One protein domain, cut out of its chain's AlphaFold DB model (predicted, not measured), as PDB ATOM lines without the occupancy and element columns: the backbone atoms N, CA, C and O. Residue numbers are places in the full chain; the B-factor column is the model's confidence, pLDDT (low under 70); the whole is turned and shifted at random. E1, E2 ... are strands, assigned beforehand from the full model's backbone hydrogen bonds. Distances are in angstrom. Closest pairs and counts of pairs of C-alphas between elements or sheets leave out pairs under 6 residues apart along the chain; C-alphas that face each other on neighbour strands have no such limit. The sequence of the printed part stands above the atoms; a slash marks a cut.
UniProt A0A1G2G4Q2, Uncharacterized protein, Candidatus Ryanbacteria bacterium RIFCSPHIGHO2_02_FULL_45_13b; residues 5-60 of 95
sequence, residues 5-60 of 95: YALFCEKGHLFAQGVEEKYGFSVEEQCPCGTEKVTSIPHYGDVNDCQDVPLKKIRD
ATOM      1  N   TYR A   5     -38.551  42.195  41.822       83.69
ATOM      2  CA  TYR A   5     -37.564  42.715  40.888       83.69
ATOM      3  C   TYR A   5     -37.752  42.079  39.520       83.69
ATOM      4  O   TYR A   5     -37.876  40.859  39.414       83.69
ATOM      5  N   ALA A   6     -37.737  42.915  38.486       88.94
ATOM      6  CA  ALA A   6     -37.668  42.525  37.088       88.94
ATOM      7  C   ALA A   6     -36.236  42.737  36.582       88.94
ATOM      8  O   ALA A   6     -35.674  43.819  36.757       88.94
ATOM      9  N   LEU A   7     -35.641  41.708  35.977       89.00
ATOM     10  CA  LEU A   7     -34.275  41.748  35.459       89.00
ATOM     11  C   LEU A   7     -34.263  41.905  33.942       89.00
ATOM     12  O   LEU A   7     -34.850  41.099  33.213       89.00
ATOM     13  N   PHE A   8     -33.535  42.925  33.494       91.56
ATOM     14  CA  PHE A   8     -33.380  43.293  32.094       91.56
ATOM     15  C   PHE A   8     -31.921  43.259  31.669       91.56
ATOM     16  O   PHE A   8     -31.042  43.675  32.420       91.56
ATOM     17  N   CYS A   9     -31.657  42.819  30.442       92.38
ATOM     18  CA  CYS A   9     -30.363  43.042  29.796       92.38
ATOM     19  C   CYS A   9     -30.386  44.321  28.947       92.38
ATOM     20  O   CYS A   9     -31.458  44.850  28.658       92.38
ATOM     21  N   GLU A  10     -29.230  44.786  28.471       93.19
ATOM     22  CA  GLU A  10     -29.136  46.002  27.635       93.19
ATOM     23  C   GLU A  10     -29.918  45.926  26.306       93.19
ATOM     24  O   GLU A  10     -30.266  46.948  25.723       93.19
ATOM     25  N   LYS A  11     -30.221  44.711  25.823       93.69
ATOM     26  CA  LYS A  11     -31.060  44.487  24.631       93.69
ATOM     27  C   LYS A  11     -32.558  44.535  24.944       93.69
ATOM     28  O   LYS A  11     -33.363  44.426  24.023       93.69
ATOM     29  N   GLY A  12     -32.927  44.656  26.221       94.12
ATOM     30  CA  GLY A  12     -34.306  44.781  26.677       94.12
ATOM     31  C   GLY A  12     -35.008  43.481  27.056       94.12
ATOM     32  O   GLY A  12     -36.200  43.523  27.342       94.12
ATOM     33  N   HIS A  13     -34.334  42.325  27.057       94.38
ATOM     34  CA  HIS A  13     -34.970  41.056  27.442       94.38
ATOM     35  C   HIS A  13     -35.343  41.055  28.923       94.38
ATOM     36  O   HIS A  13     -34.451  41.152  29.761       94.38
ATOM     37  N   LEU A  14     -36.621  40.855  29.242       91.81
ATOM     38  CA  LEU A  14     -37.079  40.541  30.597       91.81
ATOM     39  C   LEU A  14     -36.883  39.044  30.857       91.81
ATOM     40  O   LEU A  14     -37.684  38.235  30.386       91.81
ATOM     41  N   PHE A  15     -35.815  38.655  31.561       85.31
ATOM     42  CA  PHE A  15     -35.435  37.237  31.688       85.31
ATOM     43  C   PHE A  15     -35.626  36.626  33.079       85.31
ATOM     44  O   PHE A  15     -35.570  35.401  33.207       85.31
ATOM     45  N   ALA A  16     -35.914  37.438  34.095       81.00
ATOM     46  CA  ALA A  16     -36.288  36.961  35.422       81.00
ATOM     47  C   ALA A  16     -37.179  37.976  36.151       81.00
ATOM     48  O   ALA A  16     -37.026  39.186  35.980       81.00
ATOM     49  N   GLN A  17     -38.102  37.462  36.966       73.56
ATOM     50  CA  GLN A  17     -39.007  38.249  37.801       73.56
ATOM     51  C   GLN A  17     -39.212  37.521  39.138       73.56
ATOM     52  O   GLN A  17     -39.574  36.342  39.143       73.56
ATOM     53  N   GLY A  18     -38.955  38.174  40.276       64.44
ATOM     54  CA  GLY A  18     -39.037  37.494  41.573       64.44
ATOM     55  C   GLY A  18     -38.875  38.382  42.806       64.44
ATOM     56  O   GLY A  18     -38.469  39.533  42.715       64.44
ATOM     57  N   VAL A  19     -39.227  37.836  43.973       57.16
ATOM     58  CA  VAL A  19     -39.089  38.497  45.285       57.16
ATOM     59  C   VAL A  19     -37.717  38.152  45.872       57.16
ATOM     60  O   VAL A  19     -37.400  36.965  45.975       57.16
ATOM     61  N   GLU A  20     -36.947  39.165  46.287       55.19
ATOM     62  CA  GLU A  20     -35.568  39.050  46.817       55.19
ATOM     63  C   GLU A  20     -35.413  37.984  47.918       55.19
ATOM     64  O   GLU A  20     -34.411  37.282  47.971       55.19
ATOM     65  N   GLU A  21     -36.416  37.818  48.786       46.47
ATOM     66  CA  GLU A  21     -36.283  37.006  50.006       46.47
ATOM     67  C   GLU A  21     -36.641  35.519  49.850       46.47
ATOM     68  O   GLU A  21     -36.325  34.720  50.732       46.47
ATOM     69  N   LYS A  22     -37.330  35.107  48.774       42.62
ATOM     70  CA  LYS A  22     -37.930  33.751  48.705       42.62
ATOM     71  C   LYS A  22     -37.232  32.781  47.763       42.62
ATOM     72  O   LYS A  22     -37.487  31.579  47.799       42.62
ATOM     73  N   TYR A  23     -36.342  33.297  46.941       39.41
ATOM     74  CA  TYR A  23     -35.558  32.519  46.012       39.41
ATOM     75  C   TYR A  23     -34.126  32.950  46.254       39.41
ATOM     76  O   TYR A  23     -33.783  34.098  45.994       39.41
ATOM     77  N   GLY A  24     -33.295  32.036  46.757       38.78
ATOM     78  CA  GLY A  24     -31.847  32.144  46.619       38.78
ATOM     79  C   GLY A  24     -31.506  32.082  45.135       38.78
ATOM     80  O   GLY A  24     -30.991  31.074  44.661       38.78
ATOM     81  N   PHE A  25     -31.899  33.118  44.389       42.12
ATOM     82  CA  PHE A  25     -31.540  33.306  43.009       42.12
ATOM     83  C   PHE A  25     -30.016  33.364  43.027       42.12
ATOM     84  O   PHE A  25     -29.419  34.388  43.345       42.12
ATOM     85  N   SER A  26     -29.377  32.270  42.620       42.66
ATOM     86  CA  SER A  26     -28.304  32.427  41.656       42.66
ATOM     87  C   SER A  26     -28.972  33.111  40.469       42.66
ATOM     88  O   SER A  26     -29.518  32.442  39.591       42.66
ATOM     89  N   VAL A  27     -29.098  34.441  40.534       50.84
ATOM     90  CA  VAL A  27     -29.445  35.247  39.375       50.84
ATOM     91  C   VAL A  27     -28.487  34.726  38.324       50.84
ATOM     92  O   VAL A  27     -27.280  34.739  38.556       50.84
ATOM     93  N   GLU A  28     -28.996  34.118  37.252       54.09
ATOM     94  CA  GLU A  28     -28.138  33.906  36.100       54.09
ATOM     95  C   GLU A  28     -27.663  35.323  35.765       54.09
ATOM     96  O   GLU A  28     -28.450  36.142  35.296       54.09
ATOM     97  N   GLU A  29     -26.418  35.660  36.132       58.75
ATOM     98  CA  GLU A  29     -25.843  37.012  36.000       58.75
ATOM     99  C   GLU A  29     -25.784  37.446  34.528       58.75
ATOM    100  O   GLU A  29     -25.384  38.557  34.196       58.75
ATOM    101  N   GLN A  30     -26.186  36.549  33.632       71.88
ATOM    102  CA  GLN A  30     -26.174  36.699  32.204       71.88
ATOM    103  C   GLN A  30     -27.555  36.380  31.653       71.88
ATOM    104  O   GLN A  30     -28.160  35.343  31.929       71.88
ATOM    105  N   CYS A  31     -28.030  37.274  30.798       85.81
ATOM    106  CA  CYS A  31     -29.217  37.024  30.010       85.81
ATOM    107  C   CYS A  31     -28.966  35.841  29.056       85.81
ATOM    108  O   CYS A  31     -27.886  35.766  28.464       85.81
ATOM    109  N   PRO A  32     -29.958  34.973  28.781       85.75
ATOM    110  CA  PRO A  32     -29.807  33.871  27.827       85.75
ATOM    111  C   PRO A  32     -29.400  34.279  26.400       85.75
ATOM    112  O   PRO A  32     -29.025  33.425  25.600       85.75
ATOM    113  N   CYS A  33     -29.463  35.570  26.057       87.56
ATOM    114  CA  CYS A  33     -28.938  36.107  24.800       87.56
ATOM    115  C   CYS A  33     -27.412  36.354  24.806       87.56
ATOM    116  O   CYS A  33     -26.882  36.864  23.815       87.56
ATOM    117  N   GLY A  34     -26.723  36.033  25.909       86.50
ATOM    118  CA  GLY A  34     -25.277  36.190  26.105       86.50
ATOM    119  C   GLY A  34     -24.838  37.564  26.620       86.50
ATOM    120  O   GLY A  34     -23.642  37.817  26.710       86.50
ATOM    121  N   THR A  35     -25.771  38.469  26.925       87.38
ATOM    122  CA  THR A  35     -25.441  39.786  27.491       87.38
ATOM    123  C   THR A  35     -25.208  39.678  29.000       87.38
ATOM    124  O   THR A  35     -26.085  39.207  29.724       87.38
ATOM    125  N   GLU A  36     -24.059  40.176  29.463       81.25
ATOM    126  CA  GLU A  36     -23.667  40.205  30.883       81.25
ATOM    127  C   GLU A  36     -24.168  41.458  31.619       81.25
ATOM    128  O   GLU A  36     -24.405  41.426  32.822       81.25
ATOM    129  N   LYS A  37     -24.353  42.584  30.910       77.75
ATOM    130  CA  LYS A  37     -24.856  43.822  31.520       77.75
ATOM    131  C   LYS A  37     -26.348  43.670  31.819       77.75
ATOM    132  O   LYS A  37     -27.180  43.676  30.906       77.75
ATOM    133  N   VAL A  38     -26.670  43.549  33.102       82.50
ATOM    134  CA  VAL A  38     -28.032  43.375  33.611       82.50
ATOM    135  C   VAL A  38     -28.394  44.498  34.581       82.50
ATOM    136  O   VAL A  38     -27.557  44.963  35.350       82.50
ATOM    137  N   THR A  39     -29.639  44.960  34.517       86.38
ATOM    138  CA  THR A  39     -30.217  45.946  35.438       86.38
ATOM    139  C   THR A  39     -31.473  45.372  36.077       86.38
ATOM    140  O   THR A  39     -32.149  44.521  35.492       86.38
ATOM    141  N   SER A  40     -31.782  45.830  37.285       86.31
ATOM    142  CA  SER A  40     -32.930  45.372  38.059       86.31
ATOM    143  C   SER A  40     -33.878  46.525  38.334       86.31
ATOM    144  O   SER A  40     -33.454  47.570  38.829       86.31
ATOM    145  N   ILE A  41     -35.162  46.307  38.086       87.19
ATOM    146  CA  ILE A  41     -36.217  47.263  38.400       87.19
ATOM    147  C   ILE A  41     -37.077  46.718  39.538       87.19
ATOM    148  O   ILE A  41     -37.668  45.649  39.366       87.19
ATOM    149  N   PRO A  42     -37.202  47.439  40.667       87.19
ATOM    150  CA  PRO A  42     -38.212  47.134  41.668       87.19
ATOM    151  C   PRO A  42     -39.600  47.505  41.144       87.19
ATOM    152  O   PRO A  42     -39.777  48.566  40.549       87.19
ATOM    153  N   HIS A  43     -40.595  46.661  41.389       86.00
ATOM    154  CA  HIS A  43     -41.969  46.906  40.979       86.00
ATOM    155  C   HIS A  43     -42.990  46.156  41.859       86.00
ATOM    156  O   HIS A  43     -42.641  45.308  42.689       86.00
ATOM    157  N   TYR A  44     -44.269  46.492  41.689       83.56
ATOM    158  CA  TYR A  44     -45.377  46.085  42.557       83.56
ATOM    159  C   TYR A  44     -46.461  45.299  41.802       83.56
ATOM    160  O   TYR A  44     -47.652  45.490  42.010       83.56
ATOM    161  N   GLY A  45     -46.048  44.326  40.990       82.31
ATOM    162  CA  GLY A  45     -46.953  43.555  40.134       82.31
ATOM    163  C   GLY A  45     -46.606  43.753  38.668       82.31
ATOM    164  O   GLY A  45     -45.896  42.919  38.109       82.31
ATOM    165  N   ASP A  46     -47.040  44.862  38.074       86.94
ATOM    166  CA  ASP A  46     -46.610  45.280  36.737       86.94
ATOM    167  C   ASP A  46     -45.220  45.918  36.808       86.94
ATOM    168  O   ASP A  46     -44.855  46.518  37.819       86.94
ATOM    169  N   VAL A  47     -44.422  45.778  35.749       87.19
ATOM    170  CA  VAL A  47     -43.050  46.306  35.704       87.19
ATOM    171  C   VAL A  47     -42.992  47.836  35.744       87.19
ATOM    172  O   VAL A  47     -41.998  48.405  36.192       87.19
ATOM    173  N   ASN A  48     -44.066  48.504  35.326       90.12
ATOM    174  CA  ASN A  48     -44.168  49.958  35.311       90.12
ATOM    175  C   ASN A  48     -44.753  50.557  36.596       90.12
ATOM    176  O   ASN A  48     -44.779  51.779  36.712       90.12
ATOM    177  N   ASP A  49     -45.175  49.750  37.576       88.81
ATOM    178  CA  ASP A  49     -45.847  50.255  38.788       88.81
ATOM    179  C   ASP A  49     -44.992  51.230  39.617       88.81
ATOM    180  O   ASP A  49     -45.529  52.059  40.349       88.81
ATOM    181  N   CYS A  50     -43.663  51.136  39.509       84.69
ATOM    182  CA  CYS A  50     -42.708  51.967  40.249       84.69
ATOM    183  C   CYS A  50     -41.836  52.853  39.341       84.69
ATOM    184  O   CYS A  50     -40.812  53.360  39.795       84.69
ATOM    185  N   GLN A  51     -42.186  52.998  38.061       83.50
ATOM    186  CA  GLN A  51     -41.391  53.744  37.082       83.50
ATOM    187  C   GLN A  51     -41.997  55.131  36.827       83.50
ATOM    188  O   GLN A  51     -43.168  55.236  36.468       83.50
ATOM    189  N   ASP A  52     -41.190  56.193  36.931       85.12
ATOM    190  CA  ASP A  52     -41.613  57.553  36.547       85.12
ATOM    191  C   ASP A  52     -41.832  57.671  35.030       85.12
ATOM    192  O   ASP A  52     -42.740  58.361  34.561       85.12
ATOM    193  N   VAL A  53     -40.989  56.983  34.255       87.19
ATOM    194  CA  VAL A  53     -41.098  56.870  32.799       87.19
ATOM    195  C   VAL A  53     -41.414  55.414  32.462       87.19
ATOM    196  O   VAL A  53     -40.539  54.563  32.620       87.19
ATOM    197  N   PRO A  54     -42.633  55.105  31.987       89.88
ATOM    198  CA  PRO A  54     -43.007  53.736  31.664       89.88
ATOM    199  C   PRO A  54     -42.123  53.145  30.564       89.88
ATOM    200  O   PRO A  54     -41.952  53.738  29.495       89.88
ATOM    201  N   LEU A  55     -41.622  51.936  30.798       92.31
ATOM    202  CA  LEU A  55     -40.991  51.124  29.772       92.31
ATOM    203  C   LEU A  55     -42.039  50.660  28.764       92.31
ATOM    204  O   LEU A  55     -43.180  50.328  29.104       92.31
ATOM    205  N   LYS A  56     -41.620  50.570  27.504       95.00
ATOM    206  CA  LYS A  56     -42.469  50.114  26.407       95.00
ATOM    207  C   LYS A  56     -42.022  48.744  25.921       95.00
ATOM    208  O   LYS A  56     -40.905  48.597  25.433       95.00
ATOM    209  N   LYS A  57     -42.924  47.761  25.949       94.88
ATOM    210  CA  LYS A  57     -42.707  46.485  25.261       94.88
ATOM    211  C   LYS A  57     -42.614  46.725  23.748       94.88
ATOM    212  O   LYS A  57     -43.529  47.282  23.141       94.88
ATOM    213  N   ILE A  58     -41.500  46.319  23.147       96.44
ATOM    214  CA  ILE A  58     -41.205  46.470  21.716       96.44
ATOM    215  C   ILE A  58     -41.681  45.238  20.945       96.44
ATOM    216  O   ILE A  58     -42.323  45.370  19.904       96.44
ATOM    217  N   ARG A  59     -41.329  44.040  21.426       97.31
ATOM    218  CA  ARG A  59     -41.610  42.763  20.754       97.31
ATOM    219  C   ARG A  59     -41.449  41.585  21.708       97.31
ATOM    220  O   ARG A  59     -40.942  41.744  22.811       97.31
ATOM    221  N   ASP A  60     -41.828  40.405  21.238       97.12
ATOM    222  CA  ASP A  60     -41.407  39.138  21.824       97.12
ATOM    223  C   ASP A  60     -40.257  38.556  20.997       97.12
ATOM    224  O   ASP A  60     -40.263  38.628  19.764       97.12
TER     225      ASP A  60
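What this domain is: This is residues 5 to 60 of the 95 residues of an uncharacterized protein of Candidatus Ryanbacteria bacterium RIFCSPHIGHO2_02_FULL_45_13b (UniProt A0A1G2G4Q2). With little regular structure, the model is a small sheet of three strands, a hairpin E1-E2 with E3 beside E1, and two long loops. Residues 19 to 37 loop from E2 to E3, and residues 44 to 55 lead on to E4, off the sheet. The printed part has 56 residues, 22 in four named strands, E1 to E4 in chain order, with no named helix: all strand, sheet order E2-E1-E3, antiparallel. It is compact, radius of gyration of the C-alphas 11.4 A, spanning 28 by 27 by 17 A.

How they stand to each other: E1, residues 5 to 9, is the inner strand. E2, residues 13 to 18, is antiparallel to it at 159 degrees, with N 7 and O 16 2.9 A apart, within hydrogen-bond range. E3, residues 38 to 43, is antiparallel to E1 at 151 degrees, with N 39 and O 8 2.8 A apart, also within range. E4, residues 56 to 60, pairs with no named strand; it is near E2 but apart from E1 and E3.

Where its parts are: E1 begins at C-alpha 5 (-37.564, 42.715, 40.888) and is 13.2 A long; E2 is 15.1 A, E3 16.2 A. E4, 11.9 A, ends at C-alpha 60 (-41.407, 39.138, 21.824).

The domain as a whole: The C-alphas farthest apart, of Glu 21 and Arg 59, are 30.3 A apart. The printed part has no cut; links E2 to E3 and E3 to E4 are long. Residues 18 to 29 have pLDDT under 70.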